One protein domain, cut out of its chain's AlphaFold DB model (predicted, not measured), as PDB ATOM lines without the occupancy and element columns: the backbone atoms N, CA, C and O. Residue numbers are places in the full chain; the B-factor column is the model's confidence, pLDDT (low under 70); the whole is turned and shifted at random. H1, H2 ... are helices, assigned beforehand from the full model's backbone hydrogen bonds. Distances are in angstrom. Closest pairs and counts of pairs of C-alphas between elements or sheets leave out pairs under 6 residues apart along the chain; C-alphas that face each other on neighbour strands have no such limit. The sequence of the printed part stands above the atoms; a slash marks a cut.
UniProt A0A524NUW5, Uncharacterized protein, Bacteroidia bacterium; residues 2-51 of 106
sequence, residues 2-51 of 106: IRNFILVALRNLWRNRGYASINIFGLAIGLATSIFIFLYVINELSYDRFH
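Overview. This is residues 2 to 51 of the 106 residues of an uncharacterized protein of Bacteroidia bacterium (UniProt A0A524NUW5). One long helix, H2, makes the length of the model, and a helix of 14 residues, H1, meets it near one end to form an open L, with a short tail of residues 46 to 51 at the other end. The printed part has 50 residues with two named helices, H1 then H2, and no named strand: all helix. It is extended, with a radius of gyration of the C-alphas of 18.4 A and spans of 53 by 25 by 8 A.

Arrangement. H2, residues 17 to 45, and H1, residues 2 to 15, are close but not clearly touching; their closest C-alphas, those of Leu 13 and Ala 20, are 6.0 A apart. They run opposite ways at a steep tilt of 69.9 degrees, only just short of about perpendicular. In both helices each O i to N i+4 pair is within hydrogen-bond range.

Along the chain. H2 measures 41.4 A from C-alpha 17 at (257.015, 272.522, 299.517) to C-alpha 45 at (227.915, 296.091, 317.092). H1 measures 20.2 A and begins with C-alpha 2 at (245.623, 280.582, 282.139).

Size, cuts and confidence. The two C-alphas farthest apart, those of Arg 15 and His 51, are 54.3 A apart. The link from H1 to H2 is tight, with 1 residue. The printed part has no cut, and no printed residue is under 70 in pLDDT.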
ATOM      1  N   ILE A   2     245.647 280.574 280.651       88.19
ATOM      2  CA  ILE A   2     245.623 280.582 282.139       88.19
ATOM      3  C   ILE A   2     245.860 279.193 282.765       88.19
ATOM      4  O   ILE A   2     246.625 279.057 283.714       88.19
ATOM      5  N   ARG A   3     245.284 278.139 282.173       86.06
ATOM      6  CA  ARG A   3     245.462 276.747 282.620       86.06
ATOM      7  C   ARG A   3     246.932 276.314 282.683       86.06
ATOM      8  O   ARG A   3     247.313 275.598 283.602       86.06
ATOM      9  N   ASN A   4     247.756 276.773 281.740       89.31
ATOM     10  CA  ASN A   4     249.174 276.418 281.696       89.31
ATOM     11  C   ASN A   4     249.968 277.156 282.783       89.31
ATOM     12  O   ASN A   4     250.807 276.551 283.440       89.31
ATOM     13  N   PHE A   5     249.650 278.429 283.038       90.44
ATOM     14  CA  PHE A   5     250.250 279.195 284.134       90.44
ATOM     15  C   PHE A   5     249.922 278.596 285.507       90.44
ATOM     16  O   PHE A   5     250.821 278.433 286.329       90.44
ATOM     17  N   ILE A   6     248.666 278.190 285.729       91.38
ATOM     18  CA  ILE A   6     248.237 277.534 286.976       91.38
ATOM     19  C   ILE A   6     248.982 276.206 287.179       91.38
ATOM     20  O   ILE A   6     249.502 275.954 288.265       91.38
ATOM     21  N   LEU A   7     249.101 275.379 286.134       90.19
ATOM     22  CA  LEU A   7     249.834 274.107 286.193       90.19
ATOM     23  C   LEU A   7     251.322 274.298 286.517       90.19
ATOM     24  O   LEU A   7     251.872 273.573 287.349       90.19
ATOM     25  N   VAL A   8     251.972 275.282 285.890       89.44
ATOM     26  CA  VAL A   8     253.387 275.595 286.143       89.44
ATOM     27  C   VAL A   8     253.585 276.112 287.570       89.44
ATOM     28  O   VAL A   8     254.508 275.664 288.254       89.44
ATOM     29  N   ALA A   9     252.696 276.981 288.057       87.44
ATOM     30  CA  ALA A   9     252.733 277.490 289.426       87.44
ATOM     31  C   ALA A   9     252.567 276.366 290.464       87.44
ATOM     32  O   ALA A   9     253.379 276.265 291.382       87.44
ATOM     33  N   LEU A  10     251.589 275.470 290.280       87.69
ATOM     34  CA  LEU A  10     251.362 274.305 291.148       87.69
ATOM     35  C   LEU A  10     252.570 273.366 291.187       87.69
ATOM     36  O   LEU A  10     252.993 272.937 292.262       87.69
ATOM     37  N   ARG A  11     253.169 273.082 290.026       89.25
ATOM     38  CA  ARG A  11     254.352 272.218 289.935       89.25
ATOM     39  C   ARG A  11     255.572 272.849 290.612       89.25
ATOM     40  O   ARG A  11     256.366 272.133 291.221       89.25
ATOM     41  N   ASN A  12     255.703 274.175 290.560       86.06
ATOM     42  CA  ASN A  12     256.761 274.901 291.265       86.06
ATOM     43  C   ASN A  12     256.529 274.922 292.788       86.06
ATOM     44  O   ASN A  12     257.461 274.682 293.556       86.06
ATOM     45  N   LEU A  13     255.277 275.101 293.224       87.12
ATOM     46  CA  LEU A  13     254.860 274.991 294.629       87.12
ATOM     47  C   LEU A  13     255.188 273.607 295.211       87.12
ATOM     48  O   LEU A  13     255.737 273.489 296.304       87.12
ATOM     49  N   TRP A  14     254.902 272.554 294.443       88.38
ATOM     50  CA  TRP A  14     255.178 271.167 294.820       88.38
ATOM     51  C   TRP A  14     256.662 270.810 294.828       88.38
ATOM     52  O   TRP A  14     257.029 269.829 295.474       88.38
ATOM     53  N   ARG A  15     257.512 271.558 294.119       90.12
ATOM     54  CA  ARG A  15     258.967 271.375 294.158       90.12
ATOM     55  C   ARG A  15     259.578 272.052 295.388       90.12
ATOM     56  O   ARG A  15     260.486 271.493 295.989       90.12
ATOM     57  N   ASN A  16     259.019 273.186 295.814       89.12
ATOM     58  CA  ASN A  16     259.507 273.987 296.942       89.12
ATOM     59  C   ASN A  16     258.557 273.929 298.158       89.12
ATOM     60  O   ASN A  16     258.215 274.962 298.736       89.12
ATOM     61  N   ARG A  17     258.119 272.722 298.552       85.75
ATOM     62  CA  ARG A  17     257.015 272.522 299.517       85.75
ATOM     63  C   ARG A  17     257.242 273.178 300.875       85.75
ATOM     64  O   ARG A  17     256.322 273.785 301.394       85.75
ATOM     65  N   GLY A  18     258.446 273.089 301.444       89.44
ATOM     66  CA  GLY A  18     258.726 273.670 302.766       89.44
ATOM     67  C   GLY A  18     258.549 275.191 302.789       89.44
ATOM     68  O   GLY A  18     257.791 275.722 303.595       89.44
ATOM     69  N   TYR A  19     259.188 275.883 301.842       89.69
ATOM     70  CA  TYR A  19     259.104 277.340 301.715       89.69
ATOM     71  C   TYR A  19     257.695 277.819 301.339       89.69
ATOM     72  O   TYR A  19     257.203 278.808 301.882       89.69
ATOM     73  N   ALA A  20     257.028 277.105 300.426       90.69
ATOM     74  CA  ALA A  20     255.661 277.419 300.038       90.69
ATOM     75  C   ALA A  20     254.684 277.241 301.208       90.69
ATOM     76  O   ALA A  20     253.858 278.121 301.435       90.69
ATOM     77  N   SER A  21     254.807 276.155 301.978       90.94
ATOM     78  CA  SER A  21     253.958 275.905 303.145       90.94
ATOM     79  C   SER A  21     254.077 277.026 304.171       90.94
ATOM     80  O   SER A  21     253.055 277.576 304.562       90.94
ATOM     81  N   ILE A  22     255.293 277.420 304.567       94.62
ATOM     82  CA  ILE A  22     255.489 278.475 305.578       94.62
ATOM     83  C   ILE A  22     254.820 279.788 305.144       94.62
ATOM     84  O   ILE A  22     254.083 280.387 305.925       94.62
ATOM     85  N   ASN A  23     255.016 280.208 303.891       92.25
ATOM     86  CA  ASN A  23     254.413 281.443 303.384       92.25
ATOM     87  C   ASN A  23     252.886 281.360 303.280       92.25
ATOM     88  O   ASN A  23     252.192 282.292 303.682       92.25
ATOM     89  N   ILE A  24     252.351 280.253 302.761       93.88
ATOM     90  CA  ILE A  24     250.902 280.077 302.594       93.88
ATOM     91  C   ILE A  24     250.216 279.991 303.955       93.88
ATOM     92  O   ILE A  24     249.204 280.655 304.152       93.88
ATOM     93  N   PHE A  25     250.767 279.232 304.904       95.88
ATOM     94  CA  PHE A  25     250.210 279.138 306.254       95.88
ATOM     95  C   PHE A  25     250.310 280.463 307.003       95.88
ATOM     96  O   PHE A  25     249.328 280.869 307.615       95.88
ATOM     97  N   GLY A  26     251.441 281.171 306.921       95.19
ATOM     98  CA  GLY A  26     251.581 282.488 307.546       95.19
ATOM     99  C   GLY A  26     250.543 283.484 307.024       95.19
ATOM    100  O   GLY A  26     249.850 284.133 307.808       95.19
ATOM    101  N   LEU A  27     250.364 283.540 305.702       95.69
ATOM    102  CA  LEU A  27     249.374 284.412 305.076       95.69
ATOM    103  C   LEU A  27     247.935 283.982 305.404       95.69
ATOM    104  O   LEU A  27     247.094 284.830 305.703       95.69
ATOM    105  N   ALA A  28     247.656 282.677 305.405       97.25
ATOM    106  CA  ALA A  28     246.346 282.133 305.746       97.25
ATOM    107  C   ALA A  28     245.964 282.414 307.205       97.25
ATOM    108  O   ALA A  28     244.837 282.824 307.462       97.25
ATOM    109  N   ILE A  29     246.894 282.246 308.151       97.81
ATOM    110  CA  ILE A  29     246.661 282.525 309.576       97.81
ATOM    111  C   ILE A  29     246.442 284.025 309.799       97.81
ATOM    112  O   ILE A  29     245.531 284.398 310.542       97.81
ATOM    113  N   GLY A  30     247.222 284.885 309.136       97.62
ATOM    114  CA  GLY A  30     247.038 286.337 309.206       97.62
ATOM    115  C   GLY A  30     245.648 286.764 308.726       97.62
ATOM    116  O   GLY A  30     244.928 287.465 309.439       97.62
ATOM    117  N   LEU A  31     245.232 286.262 307.558       97.81
ATOM    118  CA  LEU A  31     243.891 286.498 307.018       97.81
ATOM    119  C   LEU A  31     242.798 285.944 307.936       97.81
ATOM    120  O   LEU A  31     241.869 286.675 308.269       97.81
ATOM    121  N   ALA A  32     242.922 284.698 308.393       98.00
ATOM    122  CA  ALA A  32     241.937 284.078 309.275       98.00
ATOM    123  C   ALA A  32     241.752 284.889 310.564       98.00
ATOM    124  O   ALA A  32     240.625 285.222 310.923       98.00
ATOM    125  N   THR A  33     242.853 285.284 311.209       98.06
ATOM    126  CA  THR A  33     242.821 286.109 312.427       98.06
ATOM    127  C   THR A  33     242.122 287.445 312.176       98.06
ATOM    128  O   THR A  33     241.259 287.843 312.956       98.06
ATOM    129  N   SER A  34     242.435 288.116 311.062       97.88
ATOM    130  CA  SER A  34     241.797 289.391 310.714       97.88
ATOM    131  C   SER A  34     240.284 289.256 310.489       97.88
ATOM    132  O   SER A  34     239.513 290.085 310.971       97.88
ATOM    133  N   ILE A  35     239.847 288.174 309.834       98.12
ATOM    134  CA  ILE A  35     238.431 287.887 309.588       98.12
ATOM    135  C   ILE A  35     237.711 287.589 310.904       98.12
ATOM    136  O   ILE A  35     236.611 288.094 311.114       98.12
ATOM    137  N   PHE A  36     238.320 286.819 311.809       98.19
ATOM    138  CA  PHE A  36     237.723 286.535 313.116       98.19
ATOM    139  C   PHE A  36     237.506 287.803 313.941       98.19
ATOM    140  O   PHE A  36     236.422 287.985 314.493       98.19
ATOM    141  N   ILE A  37     238.496 288.698 313.986       98.00
ATOM    142  CA  ILE A  37     238.359 289.986 314.681       98.00
ATOM    143  C   ILE A  37     237.235 290.810 314.048       98.00
ATOM    144  O   ILE A  37     236.398 291.365 314.755       98.00
ATOM    145  N   PHE A  38     237.172 290.859 312.718       98.06
ATOM    146  CA  PHE A  38     236.131 291.603 312.016       98.06
ATOM    147  C   PHE A  38     234.724 291.052 312.292       98.06
ATOM    148  O   PHE A  38     233.806 291.818 312.584       98.06
ATOM    149  N   LEU A  39     234.558 289.727 312.265       97.19
ATOM    150  CA  LEU A  39     233.296 289.069 312.608       97.19
ATOM    151  C   LEU A  39     232.887 289.335 314.057       97.19
ATOM    152  O   LEU A  39     231.716 289.603 314.312       97.19
ATOM    153  N   TYR A  40     233.841 289.306 314.989       97.00
ATOM    154  CA  TYR A  40     233.590 289.644 316.387       97.00
ATOM    155  C   TYR A  40     233.061 291.076 316.533       97.00
ATOM    156  O   TYR A  40     232.046 291.293 317.189       97.00
ATOM    157  N   VAL A  41     233.692 292.044 315.862       97.06
ATOM    158  CA  VAL A  41     233.254 293.448 315.886       97.06
ATOM    159  C   VAL A  41     231.857 293.612 315.289       97.06
ATOM    160  O   VAL A  41     231.029 294.317 315.864       97.06
ATOM    161  N   ILE A  42     231.565 292.954 314.161       95.62
ATOM    162  CA  ILE A  42     230.220 292.976 313.566       95.62
ATOM    163  C   ILE A  42     229.192 292.432 314.554       95.62
ATOM    164  O   ILE A  42     228.145 293.051 314.737       95.62
ATOM    165  N   ASN A  43     229.498 291.297 315.184       94.19
ATOM    166  CA  ASN A  43     228.615 290.664 316.150       94.19
ATOM    167  C   ASN A  43     228.322 291.600 317.328       94.19
ATOM    168  O   ASN A  43     227.154 291.858 317.615       94.19
ATOM    169  N   GLU A  44     229.363 292.172 317.934       93.94
ATOM    170  CA  GLU A  44     229.241 293.093 319.068       93.94
ATOM    171  C   GLU A  44     228.409 294.329 318.709       93.94
ATOM    172  O   GLU A  44     227.461 294.685 319.405       93.94
ATOM    173  N   LEU A  45     228.683 294.939 317.555       91.38
ATOM    174  CA  LEU A  45     227.915 296.091 317.092       91.38
ATOM    175  C   LEU A  45     226.461 295.740 316.776       91.38
ATOM    176  O   LEU A  45     225.633 296.646 316.731       91.38
ATOM    177  N   SER A  46     226.142 294.477 316.492       91.31
ATOM    178  CA  SER A  46     224.791 294.007 316.160       91.31
ATOM    179  C   SER A  46     223.986 293.485 317.351       91.31
ATOM    180  O   SER A  46     222.830 293.121 317.150       91.31
ATOM    181  N   TYR A  47     224.557 293.489 318.561       87.69
ATOM    182  CA  TYR A  47     223.978 292.862 319.755       87.69
ATOM    183  C   TYR A  47     222.509 293.256 320.004       87.69
ATOM    184  O   TYR A  47     221.660 292.382 320.163       87.69
ATOM    185  N   ASP A  48     222.175 294.548 319.914       86.19
ATOM    186  CA  ASP A  48     220.812 295.052 320.157       86.19
ATOM    187  C   ASP A  48     219.912 295.100 318.902       86.19
ATOM    188  O   ASP A  48     218.735 295.458 318.982       86.19
ATOM    189  N   ARG A  49     220.425 294.717 317.723       88.44
ATOM    190  CA  ARG A  49     219.721 294.841 316.425       88.44
ATOM    191  C   ARG A  49     218.985 293.578 315.971       88.44
ATOM    192  O   ARG A  49     218.701 293.414 314.790       88.44
ATOM    193  N   PHE A  50     218.672 292.670 316.890       89.50
ATOM    194  CA  PHE A  50     217.990 291.416 316.553       89.50
ATOM    195  C   PHE A  50     216.474 291.567 316.327       89.50
ATOM    196  O   PHE A  50     215.853 290.688 315.733       89.50
ATOM    197  N   HIS A  51     215.871 292.669 316.779       89.50
ATOM    198  CA  HIS A  51     214.459 292.976 316.548       89.50
ATOM    199  C   HIS A  51     214.265 293.842 315.296       89.50
ATOM    200  O   HIS A  51     215.019 294.784 315.074       89.50
TER     201      HIS A  51